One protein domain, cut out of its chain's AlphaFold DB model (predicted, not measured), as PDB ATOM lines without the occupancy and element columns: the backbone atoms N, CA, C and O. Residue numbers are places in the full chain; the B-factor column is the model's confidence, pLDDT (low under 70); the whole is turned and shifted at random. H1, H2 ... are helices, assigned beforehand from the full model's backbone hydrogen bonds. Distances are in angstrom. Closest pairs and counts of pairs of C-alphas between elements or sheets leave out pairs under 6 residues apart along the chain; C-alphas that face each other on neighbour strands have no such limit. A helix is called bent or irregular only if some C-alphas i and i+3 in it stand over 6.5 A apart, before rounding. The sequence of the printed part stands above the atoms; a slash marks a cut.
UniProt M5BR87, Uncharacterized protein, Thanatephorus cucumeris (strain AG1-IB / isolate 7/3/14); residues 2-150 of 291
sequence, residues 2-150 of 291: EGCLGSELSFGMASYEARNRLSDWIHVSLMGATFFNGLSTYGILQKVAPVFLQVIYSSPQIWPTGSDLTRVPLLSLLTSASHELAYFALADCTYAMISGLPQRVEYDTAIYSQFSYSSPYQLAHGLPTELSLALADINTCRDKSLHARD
ATOM      1  N   GLU A   2      12.766  74.759  -9.234       38.50
ATOM      2  CA  GLU A   2      13.400  73.875 -10.240       38.50
ATOM      3  C   GLU A   2      14.943  73.948 -10.294       38.50
ATOM      4  O   GLU A   2      15.588  72.976 -10.671       38.50
ATOM      5  N   GLY A   3      15.560  75.051  -9.850       37.62
ATOM      6  CA  GLY A   3      17.026  75.200  -9.841       37.62
ATOM      7  C   GLY A   3      17.766  74.372  -8.777       37.62
ATOM      8  O   GLY A   3      18.899  73.964  -9.015       37.62
ATOM      9  N   CYS A   4      17.129  74.073  -7.635       40.75
ATOM     10  CA  CYS A   4      17.727  73.240  -6.576       40.75
ATOM     11  C   CYS A   4      17.727  71.750  -6.937       40.75
ATOM     12  O   CYS A   4      18.710  71.064  -6.667       40.75
ATOM     13  N   LEU A   5      16.673  71.258  -7.604       38.50
ATOM     14  CA  LEU A   5      16.618  69.863  -8.053       38.50
ATOM     15  C   LEU A   5      17.696  69.563  -9.104       38.50
ATOM     16  O   LEU A   5      18.323  68.509  -9.052       38.50
ATOM     17  N   GLY A   6      17.954  70.495 -10.029       35.06
ATOM     18  CA  GLY A   6      19.008  70.340 -11.036       35.06
ATOM     19  C   GLY A   6      20.417  70.303 -10.433       35.06
ATOM     20  O   GLY A   6      21.237  69.481 -10.845       35.06
ATOM     21  N   SER A   7      20.699  71.132  -9.418       39.91
ATOM     22  CA  SER A   7      22.004  71.115  -8.744       39.91
ATOM     23  C   SER A   7      22.208  69.855  -7.901       39.91
ATOM     24  O   SER A   7      23.295  69.288  -7.939       39.91
ATOM     25  N   GLU A   8      21.177  69.368  -7.204       44.69
ATOM     26  CA  GLU A   8      21.249  68.126  -6.415       44.69
ATOM     27  C   GLU A   8      21.390  66.880  -7.295       44.69
ATOM     28  O   GLU A   8      22.204  66.007  -6.993       44.69
ATOM     29  N   LEU A   9      20.677  66.819  -8.426       41.12
ATOM     30  CA  LEU A   9      20.820  65.740  -9.409       41.12
ATOM     31  C   LEU A   9      22.206  65.756 -10.067       41.12
ATOM     32  O   LEU A   9      22.829  64.705 -10.190       41.12
ATOM     33  N   SER A  10      22.727  66.932 -10.433       39.03
ATOM     34  CA  SER A  10      24.066  67.047 -11.032       39.03
ATOM     35  C   SER A  10      25.194  66.728 -10.040       39.03
ATOM     36  O   SER A  10      26.156  66.050 -10.401       39.03
ATOM     37  N   PHE A  11      25.056  67.133  -8.772       47.66
ATOM     38  CA  PHE A  11      25.991  66.794  -7.698       47.66
ATOM     39  C   PHE A  11      25.932  65.299  -7.349       47.66
ATOM     40  O   PHE A  11      26.971  64.657  -7.186       47.66
ATOM     41  N   GLY A  12      24.727  64.719  -7.311       54.50
ATOM     42  CA  GLY A  12      24.513  63.283  -7.132       54.50
ATOM     43  C   GLY A  12      25.109  62.452  -8.271       54.50
ATOM     44  O   GLY A  12      25.777  61.454  -8.006       54.50
ATOM     45  N   MET A  13      24.953  62.895  -9.523       51.00
ATOM     46  CA  MET A  13      25.561  62.256 -10.698       51.00
ATOM     47  C   MET A  13      27.089  62.370 -10.699       51.00
ATOM     48  O   MET A  13      27.762  61.364 -10.901       51.00
ATOM     49  N   ALA A  14      27.658  63.539 -10.391       58.62
ATOM     50  CA  ALA A  14      29.111  63.713 -10.301       58.62
ATOM     51  C   ALA A  14      29.732  62.871  -9.168       58.62
ATOM     52  O   ALA A  14      30.808  62.294  -9.330       58.62
ATOM     53  N   SER A  15      29.036  62.748  -8.031       66.62
ATOM     54  CA  SER A  15      29.424  61.868  -6.919       66.62
ATOM     55  C   SER A  15      29.334  60.382  -7.293       66.62
ATOM     56  O   SER A  15      30.194  59.588  -6.907       66.62
ATOM     57  N   TYR A  16      28.322  60.003  -8.075       67.56
ATOM     58  CA  TYR A  16      28.140  58.643  -8.577       67.56
ATOM     59  C   TYR A  16      29.201  58.260  -9.624       67.56
ATOM     60  O   TYR A  16      29.816  57.203  -9.521       67.56
ATOM     61  N   GLU A  17      29.503  59.140 -10.579       74.44
ATOM     62  CA  GLU A  17      30.552  58.920 -11.583       74.44
ATOM     63  C   GLU A  17      31.948  58.837 -10.961       74.44
ATOM     64  O   GLU A  17      32.738  57.960 -11.317       74.44
ATOM     65  N   ALA A  18      32.256  59.716 -10.001       75.81
ATOM     66  CA  ALA A  18      33.515  59.658  -9.261       75.81
ATOM     67  C   ALA A  18      33.660  58.327  -8.508       75.81
ATOM     68  O   ALA A  18      34.734  57.727  -8.511       75.81
ATOM     69  N   ARG A  19      32.569  57.828  -7.919       77.25
ATOM     70  CA  ARG A  19      32.531  56.532  -7.235       77.25
ATOM     71  C   ARG A  19      32.762  55.361  -8.186       77.25
ATOM     72  O   ARG A  19      33.562  54.491  -7.859       77.25
ATOM     73  N   ASN A  20      32.124  55.360  -9.356       78.75
ATOM     74  CA  ASN A  20      32.318  54.303 -10.351       78.75
ATOM     75  C   ASN A  20      33.774  54.243 -10.821       78.75
ATOM     76  O   ASN A  20      34.361  53.168 -10.836       78.75
ATOM     77  N   ARG A  21      34.412  55.397 -11.067       80.69
ATOM     78  CA  ARG A  21      35.842  55.449 -11.423       80.69
ATOM     79  C   ARG A  21      36.750  54.863 -10.340       80.69
ATOM     80  O   ARG A  21      37.753  54.233 -10.661       80.69
ATOM     81  N   LEU A  22      36.422  55.083  -9.064       80.56
ATOM     82  CA  LEU A  22      37.163  54.481  -7.952       80.56
ATOM     83  C   LEU A  22      36.946  52.962  -7.889       80.56
ATOM     84  O   LEU A  22      37.906  52.235  -7.645       80.56
ATOM     85  N   SER A  23      35.728  52.485  -8.160       79.00
ATOM     86  CA  SER A  23      35.419  51.050  -8.259       79.00
ATOM     87  C   SER A  23      36.206  50.379  -9.388       79.00
ATOM     88  O   SER A  23      36.919  49.401  -9.155       79.00
ATOM     89  N   ASP A  24      36.187  50.972 -10.584       82.00
ATOM     90  CA  ASP A  24      36.950  50.499 -11.743       82.00
ATOM     91  C   ASP A  24      38.450  50.434 -11.428       82.00
ATOM     92  O   ASP A  24      39.137  49.464 -11.760       82.00
ATOM     93  N   TRP A  25      38.969  51.448 -10.729       84.94
ATOM     94  CA  TRP A  25      40.370  51.493 -10.324       84.94
ATOM     95  C   TRP A  25      40.744  50.379  -9.337       84.94
ATOM     96  O   TRP A  25      41.826  49.802  -9.472       84.94
ATOM     97  N   ILE A  26      39.865  50.032  -8.386       80.69
ATOM     98  CA  ILE A  26      40.055  48.883  -7.478       80.69
ATOM     99  C   ILE A  26      40.210  47.601  -8.302       80.69
ATOM    100  O   ILE A  26      41.187  46.868  -8.131       80.69
ATOM    101  N   HIS A  27      39.288  47.354  -9.233       80.44
ATOM    102  CA  HIS A  27      39.286  46.139 -10.043       80.44
ATOM    103  C   HIS A  27      40.514  46.030 -10.950       80.44
ATOM    104  O   HIS A  27      41.194  45.003 -10.945       80.44
ATOM    105  N   VAL A  28      40.864  47.104 -11.664       82.00
ATOM    106  CA  VAL A  28      42.061  47.145 -12.519       82.00
ATOM    107  C   VAL A  28      43.337  46.961 -11.697       82.00
ATOM    108  O   VAL A  28      44.241  46.250 -12.131       82.00
ATOM    109  N   SER A  29      43.416  47.546 -10.499       78.19
ATOM    110  CA  SER A  29      44.586  47.401  -9.621       78.19
ATOM    111  C   SER A  29      44.768  45.962  -9.132       78.19
ATOM    112  O   SER A  29      45.893  45.462  -9.099       78.19
ATOM    113  N   LEU A  30      43.672  45.280  -8.784       74.19
ATOM    114  CA  LEU A  30      43.700  43.878  -8.362       74.19
ATOM    115  C   LEU A  30      43.988  42.929  -9.531       74.19
ATOM    116  O   LEU A  30      44.796  42.017  -9.381       74.19
ATOM    117  N   MET A  31      43.408  43.167 -10.712       73.56
ATOM    118  CA  MET A  31      43.766  42.424 -11.925       73.56
ATOM    119  C   MET A  31      45.228  42.659 -12.311       73.56
ATOM    120  O   MET A  31      45.929  41.725 -12.674       73.56
ATOM    121  N   GLY A  32      45.745  43.879 -12.169       66.31
ATOM    122  CA  GLY A  32      47.162  44.160 -12.390       66.31
ATOM    123  C   GLY A  32      48.080  43.296 -11.516       66.31
ATOM    124  O   GLY A  32      49.132  42.858 -11.976       66.31
ATOM    125  N   ALA A  33      47.664  42.966 -10.289       66.50
ATOM    126  CA  ALA A  33      48.435  42.111  -9.387       66.50
ATOM    127  C   ALA A  33      48.656  40.684  -9.921       66.50
ATOM    128  O   ALA A  33      49.658  40.065  -9.575       66.50
ATOM    129  N   THR A  34      47.746  40.151 -10.746       61.34
ATOM    130  CA  THR A  34      47.892  38.803 -11.324       61.34
ATOM    131  C   THR A  34      48.831  38.775 -12.530       61.34
ATOM    132  O   THR A  34      49.391  37.723 -12.833       61.34
ATOM    133  N   PHE A  35      49.043  39.917 -13.197       58.69
ATOM    134  CA  PHE A  35      49.874  40.028 -14.402       58.69
ATOM    135  C   PHE A  35      51.251  40.667 -14.161       58.69
ATOM    136  O   PHE A  35      52.189  40.400 -14.915       58.69
ATOM    137  N   PHE A  36      51.410  41.497 -13.125       57.16
ATOM    138  CA  PHE A  36      52.656  42.218 -12.855       57.16
ATOM    139  C   PHE A  36      53.401  41.638 -11.642       57.16
ATOM    140  O   PHE A  36      53.103  41.962 -10.495       57.16
ATOM    141  N   ASN A  37      54.463  40.870 -11.905       53.25
ATOM    142  CA  ASN A  37      55.362  40.238 -10.916       53.25
ATOM    143  C   ASN A  37      56.164  41.213 -10.011       53.25
ATOM    144  O   ASN A  37      57.091  40.790  -9.323       53.25
ATOM    145  N   GLY A  38      55.874  42.519 -10.029       51.53
ATOM    146  CA  GLY A  38      56.699  43.560  -9.398       51.53
ATOM    147  C   GLY A  38      56.235  44.053  -8.022       51.53
ATOM    148  O   GLY A  38      57.005  44.707  -7.323       51.53
ATOM    149  N   LEU A  39      54.998  43.765  -7.607       57.06
ATOM    150  CA  LEU A  39      54.456  44.159  -6.301       57.06
ATOM    151  C   LEU A  39      53.937  42.920  -5.578       57.06
ATOM    152  O   LEU A  39      53.211  42.125  -6.167       57.06
ATOM    153  N   SER A  40      54.260  42.766  -4.289       74.62
ATOM    154  CA  SER A  40      53.581  41.752  -3.483       74.62
ATOM    155  C   SER A  40      52.091  42.092  -3.448       74.62
ATOM    156  O   SER A  40      51.720  43.240  -3.184       74.62
ATOM    157  N   THR A  41      51.223  41.116  -3.716       76.88
ATOM    158  CA  THR A  41      49.759  41.279  -3.683       76.88
ATOM    159  C   THR A  41      49.299  41.967  -2.389       76.88
ATOM    160  O   THR A  41      48.416  42.819  -2.416       76.88
ATOM    161  N   TYR A  42      49.995  41.717  -1.272       80.38
ATOM    162  CA  TYR A  42      49.812  42.421   0.001       80.38
ATOM    163  C   TYR A  42      49.969  43.945  -0.068       80.38
ATOM    164  O   TYR A  42      49.208  44.677   0.567       80.38
ATOM    165  N   GLY A  43      50.986  44.429  -0.786       84.75
ATOM    166  CA  GLY A  43      51.259  45.853  -0.957       84.75
ATOM    167  C   GLY A  43      50.226  46.531  -1.854       84.75
ATOM    168  O   GLY A  43      49.893  47.693  -1.627       84.75
ATOM    169  N   ILE A  44      49.673  45.807  -2.831       86.12
ATOM    170  CA  ILE A  44      48.543  46.285  -3.637       86.12
ATOM    171  C   ILE A  44      47.292  46.381  -2.765       86.12
ATOM    172  O   ILE A  44      46.700  47.453  -2.690       86.12
ATOM    173  N   LEU A  45      46.951  45.322  -2.022       88.50
ATOM    174  CA  LEU A  45      45.827  45.339  -1.081       88.50
ATOM    175  C   LEU A  45      45.947  46.489  -0.072       88.50
ATOM    176  O   LEU A  45      44.971  47.187   0.177       88.50
ATOM    177  N   GLN A  46      47.154  46.763   0.439       90.31
ATOM    178  CA  GLN A  46      47.399  47.892   1.345       90.31
ATOM    179  C   GLN A  46      47.083  49.252   0.719       90.31
ATOM    180  O   GLN A  46      46.541  50.127   1.386       90.31
ATOM    181  N   LYS A  47      47.460  49.443  -0.548       89.69
ATOM    182  CA  LYS A  47      47.236  50.696  -1.279       89.69
ATOM    183  C   LYS A  47      45.775  50.871  -1.678       89.69
ATOM    184  O   LYS A  47      45.294  51.996  -1.724       89.69
ATOM    185  N   VAL A  48      45.091  49.769  -1.977       91.00
ATOM    186  CA  VAL A  48      43.707  49.773  -2.464       91.00
ATOM    187  C   VAL A  48      42.697  49.842  -1.310       91.00
ATOM    188  O   VAL A  48      41.651  50.464  -1.473       91.00
ATOM    189  N   ALA A  49      43.019  49.303  -0.127       94.25
ATOM    190  CA  ALA A  49      42.110  49.261   1.026       94.25
ATOM    191  C   ALA A  49      41.484  50.621   1.413       94.25
ATOM    192  O   ALA A  49      40.271  50.665   1.611       94.25
ATOM    193  N   PRO A  50      42.221  51.752   1.471       94.56
ATOM    194  CA  PRO A  50      41.614  53.044   1.798       94.56
ATOM    195  C   PRO A  50      40.573  53.495   0.765       94.56
ATOM    196  O   PRO A  50      39.533  54.040   1.132       94.56
ATOM    197  N   VAL A  51      40.828  53.234  -0.522       92.25
ATOM    198  CA  VAL A  51      39.905  53.572  -1.618       92.25
ATOM    199  C   VAL A  51      38.670  52.678  -1.566       92.25
ATOM    200  O   VAL A  51      37.549  53.163  -1.693       92.25
ATOM    201  N   PHE A  52      38.862  51.388  -1.298       93.88
ATOM    202  CA  PHE A  52      37.771  50.449  -1.056       93.88
ATOM    203  C   PHE A  52      36.850  50.922   0.078       93.88
ATOM    204  O   PHE A  52      35.638  51.025  -0.119       93.88
ATOM    205  N   LEU A  53      37.413  51.294   1.233       93.75
ATOM    206  CA  LEU A  53      36.632  51.814   2.359       93.75
ATOM    207  C   LEU A  53      35.891  53.099   1.974       93.75
ATOM    208  O   LEU A  53      34.701  53.221   2.252       93.75
ATOM    209  N   GLN A  54      36.547  54.027   1.272       92.06
ATOM    210  CA  GLN A  54      35.908  55.258   0.801       92.06
ATOM    211  C   GLN A  54      34.670  54.972  -0.065       92.06
ATOM    212  O   GLN A  54      33.623  55.596   0.126       92.06
ATOM    213  N   VAL A  55      34.766  54.018  -0.997       90.12
ATOM    214  CA  VAL A  55      33.648  53.636  -1.872       90.12
ATOM    215  C   VAL A  55      32.520  52.973  -1.075       90.12
ATOM    216  O   VAL A  55      31.348  53.300  -1.294       90.12
ATOM    217  N   ILE A  56      32.846  52.096  -0.120       90.69
ATOM    218  CA  ILE A  56      31.855  51.408   0.721       90.69
ATOM    219  C   ILE A  56      31.111  52.369   1.647       90.69
ATOM    220  O   ILE A  56      29.881  52.339   1.690       90.69
ATOM    221  N   TYR A  57      31.814  53.247   2.364       90.62
ATOM    222  CA  TYR A  57      31.169  54.214   3.262       90.62
ATOM    223  C   TYR A  57      30.347  55.265   2.506       90.62
ATOM    224  O   TYR A  57      29.435  55.859   3.073       90.62
ATOM    225  N   SER A  58      30.608  55.447   1.210       87.81
ATOM    226  CA  SER A  58      29.792  56.294   0.330       87.81
ATOM    227  C   SER A  58      28.567  55.570  -0.255       87.81
ATOM    228  O   SER A  58      27.785  56.182  -0.987       87.81
ATOM    229  N   SER A  59      28.392  54.273   0.020       86.44
ATOM    230  CA  SER A  59      27.380  53.404  -0.598       86.44
ATOM    231  C   SER A  59      26.388  52.865   0.442       86.44
ATOM    232  O   SER A  59      26.504  51.708   0.853       86.44
ATOM    233  N   PRO A  60      25.391  53.666   0.868       84.12
ATOM    234  CA  PRO A  60      24.467  53.302   1.950       84.12
ATOM    235  C   PRO A  60      23.678  52.015   1.675       84.12
ATOM    236  O   PRO A  60      23.332  51.305   2.608       84.12
ATOM    237  N   GLN A  61      23.453  51.664   0.406       84.81
ATOM    238  CA  GLN A  61      22.767  50.436  -0.004       84.81
ATOM    239  C   GLN A  61      23.464  49.135   0.432       84.81
ATOM    240  O   GLN A  61      22.833  48.084   0.435       84.81
ATOM    241  N   ILE A  62      24.754  49.190   0.780       85.31
ATOM    242  CA  ILE A  62      25.524  48.027   1.247       85.31
ATOM    243  C   ILE A  62      25.292  47.784   2.746       85.31
ATOM    244  O   ILE A  62      25.534  46.683   3.230       85.31
ATOM    245  N   TRP A  63      24.804  48.780   3.488       88.50
ATOM    246  CA  TRP A  63      24.730  48.756   4.945       88.50
ATOM    247  C   TRP A  63      23.320  48.387   5.435       88.50
ATOM    248  O   TRP A  63      22.389  49.177   5.256       88.50
ATOM    249  N   PRO A  64      23.133  47.210   6.065       86.12
ATOM    250  CA  PRO A  64      21.890  46.876   6.751       86.12
ATOM    251  C   PRO A  64      21.494  47.899   7.824       86.12
ATOM    252  O   PRO A  64      22.316  48.613   8.401       86.12
ATOM    253  N   THR A  65      20.202  47.953   8.149       83.44
ATOM    254  CA  THR A  65      19.719  48.797   9.246       83.44
ATOM    255  C   THR A  65      20.301  48.320  10.579       83.44
ATOM    256  O   THR A  65      20.169  47.151  10.930       83.44
ATOM    257  N   GLY A  66      20.918  49.232  11.336       80.69
ATOM    258  CA  GLY A  66      21.542  48.914  12.625       80.69
ATOM    259  C   GLY A  66      22.963  48.353  12.528       80.69
ATOM    260  O   GLY A  66      23.469  47.845  13.526       80.69
ATOM    261  N   SER A  67      23.608  48.437  11.359       84.19
ATOM    262  CA  SER A  67      25.008  48.040  11.207       84.19
ATOM    263  C   SER A  67      25.951  48.826  12.111       84.19
ATOM    264  O   SER A  67      25.849  50.044  12.267       84.19
ATOM    265  N   ASP A  68      26.932  48.106  12.642       86.88
ATOM    266  CA  ASP A  68      28.109  48.676  13.273       86.88
ATOM    267  C   ASP A  68      29.035  49.246  12.190       86.88
ATOM    268  O   ASP A  68      29.670  48.506  11.442       86.88
ATOM    269  N   LEU A  69      29.113  50.576  12.103       87.94
ATOM    270  CA  LEU A  69      29.904  51.269  11.081       87.94
ATOM    271  C   LEU A  69      31.417  51.056  11.228       87.94
ATOM    272  O   LEU A  69      32.164  51.521  10.372       87.94
ATOM    273  N   THR A  70      31.895  50.379  12.272       88.75
ATOM    274  CA  THR A  70      33.318  50.036  12.405       88.75
ATOM    275  C   THR A  70      33.722  48.814  11.577       88.75
ATOM    276  O   THR A  70      34.915  48.601  11.363       88.75
ATOM    277  N   ARG A  71      32.752  48.035  11.073       91.75
ATOM    278  CA  ARG A  71      32.987  46.769  10.366       91.75
ATOM    279  C   ARG A  71      32.169  46.695   9.083       91.75
ATOM    280  O   ARG A  71      30.985  47.008   9.066       91.75
ATOM    281  N   VAL A  72      32.791  46.265   7.991       93.50
ATOM    282  CA  VAL A  72      32.136  46.200   6.678       93.50
ATOM    283  C   VAL A  72      31.224  44.966   6.601       93.50
ATOM    284  O   VAL A  72      31.731  43.856   6.766       93.50
ATOM    285  N   PRO A  73      29.913  45.099   6.310       92.19
ATOM    286  CA  PRO A  73      28.976  43.974   6.270       92.19
ATOM    287  C   PRO A  73      29.259  43.067   5.067       92.19
ATOM    288  O   PRO A  73      28.843  43.336   3.937       92.19
ATOM    289  N   LEU A  74      29.975  41.967   5.309       91.12
ATOM    290  CA  LEU A  74      30.531  41.125   4.251       91.12
ATOM    291  C   LEU A  74      29.443  40.396   3.459       91.12
ATOM    292  O   LEU A  74      29.535  40.298   2.238       91.12
ATOM    293  N   LEU A  75      28.380  39.932   4.119       88.00
ATOM    294  CA  LEU A  75      27.268  39.266   3.434       88.00
ATOM    295  C   LEU A  75      26.574  40.204   2.434       88.00
ATOM    296  O   LEU A  75      26.347  39.823   1.284       88.00
ATOM    297  N   SER A  76      26.277  41.436   2.848       88.00
ATOM    298  CA  SER A  76      25.685  42.455   1.975       88.00
ATOM    299  C   SER A  76      26.606  42.798   0.812       88.00
ATOM    300  O   SER A  76      26.150  42.955  -0.316       88.00
ATOM    301  N   LEU A  77      27.915  42.858   1.063       88.75
ATOM    302  CA  LEU A  77      28.905  43.124   0.031       88.75
ATOM    303  C   LEU A  77      28.933  42.016  -1.033       88.75
ATOM    304  O   LEU A  77      28.822  42.309  -2.223       88.75
ATOM    305  N   LEU A  78      29.016  40.751  -0.605       85.44
ATOM    306  CA  LEU A  78      29.093  39.568  -1.477       85.44
ATOM    307  C   LEU A  78      27.794  39.280  -2.253       85.44
ATOM    308  O   LEU A  78      27.805  38.536  -3.238       85.44
ATOM    309  N   THR A  79      26.671  39.834  -1.798       80.38
ATOM    310  CA  THR A  79      25.362  39.719  -2.462       80.38
ATOM    311  C   THR A  79      24.984  40.968  -3.262       80.38
ATOM    312  O   THR A  79      23.999  40.941  -3.998       80.38
ATOM    313  N   SER A  80      25.767  42.047  -3.165       80.00
ATOM    314  CA  SER A  80      25.543  43.275  -3.928       80.00
ATOM    315  C   SER A  80      25.931  43.124  -5.404       80.00
ATOM    316  O   SER A  80      26.715  42.257  -5.783       80.00
ATOM    317  N   ALA A  81      25.431  44.031  -6.248       74.50
ATOM    318  CA  ALA A  81      25.833  44.131  -7.653       74.50
ATOM    319  C   ALA A  81      27.241  44.744  -7.853       74.50
ATOM    320  O   ALA A  81      27.702  44.864  -8.990       74.50
ATOM    321  N   SER A  82      27.926  45.145  -6.775       80.06
ATOM    322  CA  SER A  82      29.237  45.801  -6.822       80.06
ATOM    323  C   SER A  82      30.370  44.772  -6.873       80.06
ATOM    324  O   SER A  82      31.026  44.479  -5.869       80.06
ATOM    325  N   HIS A  83      30.593  44.214  -8.063       78.19
ATOM    326  CA  HIS A  83      31.531  43.113  -8.298       78.19
ATOM    327  C   HIS A  83      32.972  43.454  -7.897       78.19
ATOM    328  O   HIS A  83      33.662  42.602  -7.338       78.19
ATOM    329  N   GLU A  84      33.424  44.694  -8.119       83.50
ATOM    330  CA  GLU A  84      34.797  45.098  -7.784       83.50
ATOM    331  C   GLU A  84      35.055  45.053  -6.273       83.50
ATOM    332  O   GLU A  84      36.138  44.674  -5.823       83.50
ATOM    333  N   LEU A  85      34.041  45.405  -5.480       87.94
ATOM    334  CA  LEU A  85      34.138  45.448  -4.026       87.94
ATOM    335  C   LEU A  85      34.055  44.042  -3.422       87.94
ATOM    336  O   LEU A  85      34.833  43.708  -2.528       87.94
ATOM    337  N   ALA A  86      33.169  43.189  -3.943       87.19
ATOM    338  CA  ALA A  86      33.136  41.777  -3.563       87.19
ATOM    339  C   ALA A  86      34.475  41.085  -3.881       87.19
ATOM    340  O   ALA A  86      35.000  40.340  -3.047       87.19
ATOM    341  N   TYR A  87      35.068  41.401  -5.040       85.31
ATOM    342  CA  TYR A  87      36.368  40.871  -5.446       85.31
ATOM    343  C   TYR A  87      37.500  41.304  -4.515       85.31
ATOM    344  O   TYR A  87      38.305  40.467  -4.103       85.31
ATOM    345  N   PHE A  88      37.535  42.582  -4.123       90.31
ATOM    346  CA  PHE A  88      38.494  43.059  -3.128       90.31
ATOM    347  C   PHE A  88      38.379  42.272  -1.818       90.31
ATOM    348  O   PHE A  88      39.393  41.793  -1.316       90.31
ATOM    349  N   ALA A  89      37.164  42.094  -1.289       92.00
ATOM    350  CA  ALA A  89      36.970  41.420  -0.009       92.00
ATOM    351  C   ALA A  89      37.435  39.959  -0.029       92.00
ATOM    352  O   ALA A  89      38.101  39.502   0.899       92.00
ATOM    353  N   LEU A  90      37.165  39.223  -1.111       88.06
ATOM    354  CA  LEU A  90      37.704  37.870  -1.255       88.06
ATOM    355  C   LEU A  90      39.219  37.861  -1.409       88.06
ATOM    356  O   LEU A  90      39.867  37.000  -0.814       88.06
ATOM    357  N   ALA A  91      39.784  38.763  -2.218       87.88
ATOM    358  CA  ALA A  91      41.228  38.848  -2.401       87.88
ATOM    359  C   ALA A  91      41.926  39.133  -1.066       87.88
ATOM    360  O   ALA A  91      42.928  38.495  -0.757       87.88
ATOM    361  N   ASP A  92      41.357  40.019  -0.251       92.44
ATOM    362  CA  ASP A  92      41.829  40.352   1.088       92.44
ATOM    363  C   ASP A  92      41.781  39.138   2.036       92.44
ATOM    364  O   ASP A  92      42.816  38.720   2.560       92.44
ATOM    365  N   CYS A  93      40.617  38.487   2.170       92.81
ATOM    366  CA  CYS A  93      40.451  37.299   3.018       92.81
ATOM    367  C   CYS A  93      41.325  36.115   2.571       92.81
ATOM    368  O   CYS A  93      41.933  35.428   3.396       92.81
ATOM    369  N   THR A  94      41.405  35.867   1.261       89.38
ATOM    370  CA  THR A  94      42.194  34.767   0.684       89.38
ATOM    371  C   THR A  94      43.679  35.029   0.853       89.38
ATOM    372  O   THR A  94      44.424  34.120   1.220       89.38
ATOM    373  N   TYR A  95      44.121  36.267   0.620       89.12
ATOM    374  CA  TYR A  95      45.516  36.629   0.801       89.12
ATOM    375  C   TYR A  95      45.928  36.483   2.268       89.12
ATOM    376  O   TYR A  95      46.951  35.862   2.560       89.12
ATOM    377  N   ALA A  96      45.095  36.968   3.193       91.69
ATOM    378  CA  ALA A  96      45.309  36.800   4.625       91.69
ATOM    379  C   ALA A  96      45.455  35.322   5.017       91.69
ATOM    380  O   ALA A  96      46.360  34.980   5.781       91.69
ATOM    381  N   MET A  97      44.632  34.429   4.455       91.69
ATOM    382  CA  MET A  97      44.725  32.983   4.678       91.69
ATOM    383  C   MET A  97      46.063  32.405   4.204       91.69
ATOM    384  O   MET A  97      46.743  31.734   4.978       91.69
ATOM    385  N   ILE A  98      46.450  32.657   2.948       87.50
ATOM    386  CA  ILE A  98      47.647  32.034   2.355       87.50
ATOM    387  C   ILE A  98      48.953  32.601   2.918       87.50
ATOM    388  O   ILE A  98      49.950  31.887   2.969       87.50
ATOM    389  N   SER A  99      48.970  33.874   3.326       87.88
ATOM    390  CA  SER A  99      50.189  34.536   3.797       87.88
ATOM    391  C   SER A  99      50.332  34.536   5.318       87.88
ATOM    392  O   SER A  99      51.387  34.917   5.818       87.88
ATOM    393  N   GLY A 100      49.273  34.194   6.059       88.00
ATOM    394  CA  GLY A 100      49.241  34.309   7.519       88.00
ATOM    395  C   GLY A 100      49.272  35.754   8.036       88.00
ATOM    396  O   GLY A 100      49.527  35.965   9.218       88.00
ATOM    397  N   LEU A 101      49.058  36.748   7.164       90.81
ATOM    398  CA  LEU A 101      49.033  38.166   7.540       90.81
ATOM    399  C   LEU A 101      47.593  38.600   7.822       90.81
ATOM    400  O   LEU A 101      46.675  38.007   7.247       90.81
ATOM    401  N   PRO A 102      47.377  39.643   8.642       92.31
ATOM    402  CA  PRO A 102      46.040  40.173   8.845       92.31
ATOM    403  C   PRO A 102      45.405  40.663   7.548       92.31
ATOM    404  O   PRO A 102      46.073  41.276   6.705       92.31
ATOM    405  N   GLN A 103      44.108  40.404   7.413       93.94
ATOM    406  CA  GLN A 103      43.281  41.042   6.389       93.94
ATOM    407  C   GLN A 103      43.248  42.564   6.614       93.94
ATOM    408  O   GLN A 103      43.501  43.056   7.716       93.94
ATOM    409  N   ARG A 104      43.005  43.336   5.556       93.56
ATOM    410  CA  ARG A 104      43.090  44.805   5.579       93.56
ATOM    411  C   ARG A 104      41.853  45.478   6.134       93.56
ATOM    412  O   ARG A 104      41.949  46.627   6.561       93.56
ATOM    413  N   VAL A 105      40.722  44.793   6.091       94.44
ATOM    414  CA  VAL A 105      39.433  45.337   6.497       94.44
ATOM    415  C   VAL A 105      38.823  44.465   7.585       94.44
ATOM    416  O   VAL A 105      38.858  43.237   7.518       94.44
ATOM    417  N   GLU A 106      38.240  45.110   8.592       93.44
ATOM    418  CA  GLU A 106      37.432  44.420   9.591       93.44
ATOM    419  C   GLU A 106      36.050  44.141   8.987       93.44
ATOM    420  O   GLU A 106      35.303  45.068   8.658       93.44
ATOM    421  N   TYR A 107      35.722  42.865   8.802       94.00
ATOM    422  CA  TYR A 107      34.446  42.443   8.231       94.00
ATOM    423  C   TYR A 107      33.457  42.062   9.330       94.00
ATOM    424  O   TYR A 107      33.810  41.418  10.317       94.00
ATOM    425  N   ASP A 108      32.196  42.425   9.130       91.12
ATOM    426  CA  ASP A 108      31.079  41.887   9.888       91.12
ATOM    427  C   ASP A 108      30.474  40.696   9.139       91.12
ATOM    428  O   ASP A 108      30.033  40.813   7.992       91.12
ATOM    429  N   THR A 109      30.486  39.538   9.790       88.31
ATOM    430  CA  THR A 109      30.050  38.245   9.243       88.31
ATOM    431  C   THR A 109      28.655  37.845   9.714       88.31
ATOM    432  O   THR A 109      28.175  36.757   9.383       88.31
ATOM    433  N   ALA A 110      27.978  38.715  10.470       82.56
ATOM    434  CA  ALA A 110      26.623  38.475  10.930       82.56
ATOM    435  C   ALA A 110      25.643  38.280   9.756       82.56
ATOM    436  O   ALA A 110      25.643  39.003   8.756       82.56
ATOM    437  N   ILE A 111      24.786  37.265   9.887       72.12
ATOM    438  CA  ILE A 111      23.799  36.897   8.870       72.12
ATOM    439  C   ILE A 111      22.503  37.655   9.171       72.12
ATOM    440  O   ILE A 111      21.707  37.237  10.008       72.12
ATOM    441  N   TYR A 112      22.304  38.784   8.490       57.69
ATOM    442  CA  TYR A 112      21.125  39.647   8.659       57.69
ATOM    443  C   TYR A 112      19.938  39.273   7.748       57.69
ATOM    444  O   TYR A 112      18.825  39.749   7.964       57.69
ATOM    445  N   SER A 113      20.145  38.416   6.740       55.50
ATOM    446  CA  SER A 113      19.115  37.979   5.784       55.50
ATOM    447  C   SER A 113      19.354  36.547   5.292       55.50
ATOM    448  O   SER A 113      20.477  36.049   5.339       55.50
ATOM    449  N   GLN A 114      18.307  35.886   4.781       53.12
ATOM    450  CA  GLN A 114      18.427  34.564   4.150       53.12
ATOM    451  C   GLN A 114      19.328  34.611   2.905       53.12
ATOM    452  O   GLN A 114      19.308  35.577   2.142       53.12
ATOM    453  N   PHE A 115      20.107  33.546   2.703       56.28
ATOM    454  CA  PHE A 115      21.005  33.389   1.563       56.28
ATOM    455  C   PHE A 115      20.230  33.364   0.238       56.28
ATOM    456  O   PHE A 115      19.289  32.589   0.075       56.28
ATOM    457  N   SER A 116      20.662  34.166  -0.738       51.66
ATOM    458  CA  SER A 116      20.311  33.940  -2.143       51.66
ATOM    459  C   SER A 116      21.397  33.088  -2.790       51.66
ATOM    460  O   SER A 116      22.529  33.535  -2.958       51.66
ATOM    461  N   TYR A 117      21.038  31.863  -3.178       52.56
ATOM    462  CA  TYR A 117      21.922  30.826  -3.741       52.56
ATOM    463  C   TYR A 117      22.482  31.131  -5.146       52.56
ATOM    464  O   TYR A 117      22.840  30.220  -5.887       52.56
ATOM    465  N   SER A 118      22.484  32.392  -5.573       53.31
ATOM    466  CA  SER A 118      22.769  32.773  -6.962       53.31
ATOM    467  C   SER A 118      23.388  34.167  -7.076       53.31
ATOM    468  O   SER A 118      23.028  34.947  -7.953       53.31
ATOM    469  N   SER A 119      24.353  34.493  -6.207       61.16
ATOM    470  CA  SER A 119      25.213  35.656  -6.465       61.16
ATOM    471  C   SER A 119      26.147  35.337  -7.648       61.16
ATOM    472  O   SER A 119      26.878  34.342  -7.569       61.16
ATOM    473  N   PRO A 120      26.178  36.153  -8.725       59.53
ATOM    474  CA  PRO A 120      27.103  35.994  -9.860       59.53
ATOM    475  C   PRO A 120      28.571  35.848  -9.431       59.53
ATOM    476  O   PRO A 120      29.375  35.203 -10.104       59.53
ATOM    477  N   TYR A 121      28.897  36.394  -8.260       58.50
ATOM    478  CA  TYR A 121      30.204  36.348  -7.629       58.50
ATOM    479  C   TYR A 121      30.680  34.934  -7.251       58.50
ATOM    480  O   TYR A 121      31.845  34.593  -7.467       58.50
ATOM    481  N   GLN A 122      29.778  34.086  -6.734       60.88
ATOM    482  CA  GLN A 122      30.110  32.701  -6.363       60.88
ATOM    483  C   GLN A 122      30.598  31.904  -7.583       60.88
ATOM    484  O   GLN A 122      31.492  31.066  -7.468       60.88
ATOM    485  N   LEU A 123      30.038  32.196  -8.763       54.66
ATOM    486  CA  LEU A 123      30.370  31.522 -10.015       54.66
ATOM    487  C   LEU A 123      31.746  31.941 -10.556       54.66
ATOM    488  O   LEU A 123      32.481  31.100 -11.067       54.66
ATOM    489  N   ALA A 124      32.103  33.224 -10.434       60.25
ATOM    490  CA  ALA A 124      33.342  33.768 -10.992       60.25
ATOM    491  C   ALA A 124      34.601  33.321 -10.228       60.25
ATOM    492  O   ALA A 124      35.661  33.155 -10.831       60.25
ATOM    493  N   HIS A 125      34.489  33.107  -8.913       64.38
ATOM    494  CA  HIS A 125      35.644  32.813  -8.054       64.38
ATOM    495  C   HIS A 125      35.601  31.442  -7.371       64.38
ATOM    496  O   HIS A 125      36.566  31.061  -6.713       64.38
ATOM    497  N   GLY A 126      34.512  30.684  -7.530       67.44
ATOM    498  CA  GLY A 126      34.410  29.299  -7.063       67.44
ATOM    499  C   GLY A 126      34.343  29.121  -5.543       67.44
ATOM    500  O   GLY A 126      34.383  27.983  -5.078       67.44
ATOM    501  N   LEU A 127      34.230  30.208  -4.768       73.94
ATOM    502  CA  LEU A 127      34.052  30.164  -3.317       73.94
ATOM    503  C   LEU A 127      32.615  30.577  -2.949       73.94
ATOM    504  O   LEU A 127      32.244  31.734  -3.163       73.94
ATOM    505  N   PRO A 128      31.805  29.663  -2.384       79.25
ATOM    506  CA  PRO A 128      30.517  29.999  -1.791       79.25
ATOM    507  C   PRO A 128      30.617  31.162  -0.795       79.25
ATOM    508  O   PRO A 128      31.609  31.312  -0.071       79.25
ATOM    509  N   THR A 129      29.565  31.979  -0.734       81.38
ATOM    510  CA  THR A 129      29.499  33.162   0.142       81.38
ATOM    511  C   THR A 129      29.727  32.776   1.598       81.38
ATOM    512  O   THR A 129      30.426  33.463   2.329       81.38
ATOM    513  N   GLU A 130      29.203  31.635   2.016       79.69
ATOM    514  CA  GLU A 130      29.244  31.167   3.394       79.69
ATOM    515  C   GLU A 130      30.632  30.671   3.791       79.69
ATOM    516  O   GLU A 130      31.072  30.906   4.916       79.69
ATOM    517  N   LEU A 131      31.361  30.061   2.851       82.12
ATOM    518  CA  LEU A 131      32.776  29.756   3.049       82.12
ATOM    519  C   LEU A 131      33.620  31.034   3.089       82.12
ATOM    520  O   LEU A 131      34.590  31.088   3.835       82.12
ATOM    521  N   SER A 132      33.222  32.080   2.357       86.69
ATOM    522  CA  SER A 132      33.876  33.394   2.422       86.69
ATOM    523  C   SER A 132      33.662  34.076   3.782       86.69
ATOM    524  O   SER A 132      34.606  34.629   4.341       86.69
ATOM    525  N   LEU A 133      32.450  33.988   4.349       88.44
ATOM    526  CA  LEU A 133      32.149  34.477   5.704       88.44
ATOM    527  C   LEU A 133      32.960  33.719   6.762       88.44
ATOM    528  O   LEU A 133      33.608  34.339   7.602       88.44
ATOM    529  N   ALA A 134      32.971  32.384   6.688       87.62
ATOM    530  CA  ALA A 134      33.747  31.555   7.605       87.62
ATOM    531  C   ALA A 134      35.252  31.844   7.498       87.62
ATOM    532  O   ALA A 134      35.946  31.870   8.510       87.62
ATOM    533  N   LEU A 135      35.756  32.097   6.287       91.12
ATOM    534  CA  LEU A 135      37.151  32.460   6.066       91.12
ATOM    535  C   LEU A 135      37.523  33.772   6.766       91.12
ATOM    536  O   LEU A 135      38.549  33.824   7.443       91.12
ATOM    537  N   ALA A 136      36.685  34.805   6.636       93.25
ATOM    538  CA  ALA A 136      36.883  36.075   7.330       93.25
ATOM    539  C   ALA A 136      36.875  35.886   8.858       93.25
ATOM    540  O   ALA A 136      37.793  36.339   9.536       93.25
ATOM    541  N   ASP A 137      35.909  35.129   9.390       92.12
ATOM    542  CA  ASP A 137      35.831  34.797  10.819       92.12
ATOM    543  C   ASP A 137      37.089  34.057  11.318       92.12
ATOM    544  O   ASP A 137      37.617  34.369  12.389       92.12
ATOM    545  N   ILE A 138      37.603  33.093  10.544       92.56
ATOM    546  CA  ILE A 138      38.830  32.347  10.873       92.56
ATOM    547  C   ILE A 138      40.040  33.283  10.911       92.56
ATOM    548  O   ILE A 138      40.844  33.185  11.840       92.56
ATOM    549  N   ASN A 139      40.177  34.186   9.936       95.06
ATOM    550  CA  ASN A 139      41.260  35.169   9.911       95.06
ATOM    551  C   ASN A 139      41.199  36.080  11.146       95.06
ATOM    552  O   ASN A 139      42.178  36.181  11.884       95.06
ATOM    553  N   THR A 140      40.028  36.651  11.436       93.94
ATOM    554  CA  THR A 140      39.789  37.499  12.612       93.94
ATOM    555  C   THR A 140      40.092  36.757  13.923       93.94
ATOM    556  O   THR A 140      40.732  37.311  14.822       93.94
ATOM    557  N   CYS A 141      39.699  35.482  14.026       93.06
ATOM    558  CA  CYS A 141      40.003  34.622  15.172       93.06
ATOM    559  C   CYS A 141      41.504  34.336  15.316       93.06
ATOM    560  O   CYS A 141      42.046  34.424  16.421       93.06
ATOM    561  N   ARG A 142      42.191  34.000  14.219       94.31
ATOM    562  CA  ARG A 142      43.641  33.753  14.193       94.31
ATOM    563  C   ARG A 142      44.415  34.985  14.658       94.31
ATOM    564  O   ARG A 142      45.353  34.857  15.445       94.31
ATOM    565  N   ASP A 143      43.991  36.157  14.200       93.00
ATOM    566  CA  ASP A 143      44.642  37.438  14.481       93.00
ATOM    567  C   ASP A 143      44.302  37.986  15.876       93.00
ATOM    568  O   ASP A 143      44.874  38.989  16.301       93.00
ATOM    569  N   LYS A 144      43.422  37.299  16.623       90.62
ATOM    570  CA  LYS A 144      42.962  37.677  17.970       90.62
ATOM    571  C   LYS A 144      42.354  39.082  18.006       90.62
ATOM    572  O   LYS A 144      42.577  39.829  18.960       90.62
ATOM    573  N   SER A 145      41.597  39.437  16.966       89.56
ATOM    574  CA  SER A 145      40.836  40.690  16.942       89.56
ATOM    575  C   SER A 145      39.874  40.758  18.132       89.56
ATOM    576  O   SER A 145      39.371  39.742  18.613       89.56
ATOM    577  N   LEU A 146      39.565  41.976  18.576       87.38
ATOM    578  CA  LEU A 146      38.556  42.232  19.608       87.38
ATOM    579  C   LEU A 146      37.151  41.782  19.178       87.38
ATOM    580  O   LEU A 146      36.306  41.527  20.032       87.38
ATOM    581  N   HIS A 147      36.915  41.669  17.869       87.00
ATOM    582  CA  HIS A 147      35.652  41.217  17.285       87.00
ATOM    583  C   HIS A 147      35.661  39.728  16.920       87.00
ATOM    584  O   HIS A 147      34.723  39.242  16.286       87.00
ATOM    585  N   ALA A 148      36.712  38.993  17.299       88.00
ATOM    586  CA  ALA A 148      36.804  37.567  17.038       88.00
ATOM    587  C   ALA A 148      35.679  36.799  17.737       88.00
ATOM    588  O   ALA A 148      35.483  36.895  18.950       88.00
ATOM    589  N   ARG A 149      34.970  35.982  16.956       85.75
ATOM    590  CA  ARG A 149      34.042  34.979  17.481       85.75
ATOM    591  C   ARG A 149      34.817  33.839  18.139       85.75
ATOM    592  O   ARG A 149      35.977  33.595  17.805       85.75
ATOM    593  N   ASP A 150      34.162  33.104  19.039       86.44
ATOM    594  CA  ASP A 150      34.720  31.844  19.533       86.44
ATOM    595  C   ASP A 150      34.882  30.882  18.344       86.44
ATOM    596  O   ASP A 150      33.951  30.666  17.562       86.44
TER     597      ASP A 150
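This is residues 2 to 150 of the 291 residues of an uncharacterized protein of Thanatephorus cucumeris (strain AG1-IB / isolate 7/3/14) (UniProt M5BR87). A long helix, H1, reaches out of a helical body like an arm, with residues 2 to 14 sticking out; H2 folds back along its other part as a hairpin. H4 packs on both, and H3 and H6 pack on H4 away from that hairpin, with short H5 near residue 83. The printed part has 149 residues with six named helices, H1 to H6 in order, and no named strand: all helix. It is compact, with a radius of gyration of the C-alphas of 16.4 A and spans of 56 by 40 by 31 A.

H1, residues 2 to 35, begins at C-alpha 2 (13.400, 73.875, -10.240) and is 49.9 A long. H2, residues 41 to 57, 23.7 A, has a kink of 42 degrees near residue 48 and is only just irregular: C-alphas 47 and 50 are 6.8 A apart. H3 is residues 74 to 79; H4, residues 83 to 99, 23.8 A; H5, residues 120 to 125. H6, residues 129 to 142, 19.9 A, ends at C-alpha 142 (43.641, 33.753, 14.193).

H1, H2 and H4 form an up and down bundle, each helix running against the one before. H1 touches H2 with residues 19 to 33 alone, at a shallow tilt of 17 degrees; the closest C-alphas, Ala 33 and Thr 41, are 5.9 A apart. H4, the hub, touches H6 at a steep tilt of 43 degrees, closest at the C-alphas of Cys 93 and Ala 136, 5.7 A. H3, H4, H5 and H6 have every O i to N i+4 pair within hydrogen-bond range, H1 28 of 30 and H2 11 of 13.

The C-alphas of Glu 2 and Gly 100 are farthest apart, 56.3 A. The printed part has no cut. The links H2 to H3 and H4 to H5 are long. Residues 2 to 16, 32 to 39 and 112 to 126 have pLDDT under 70.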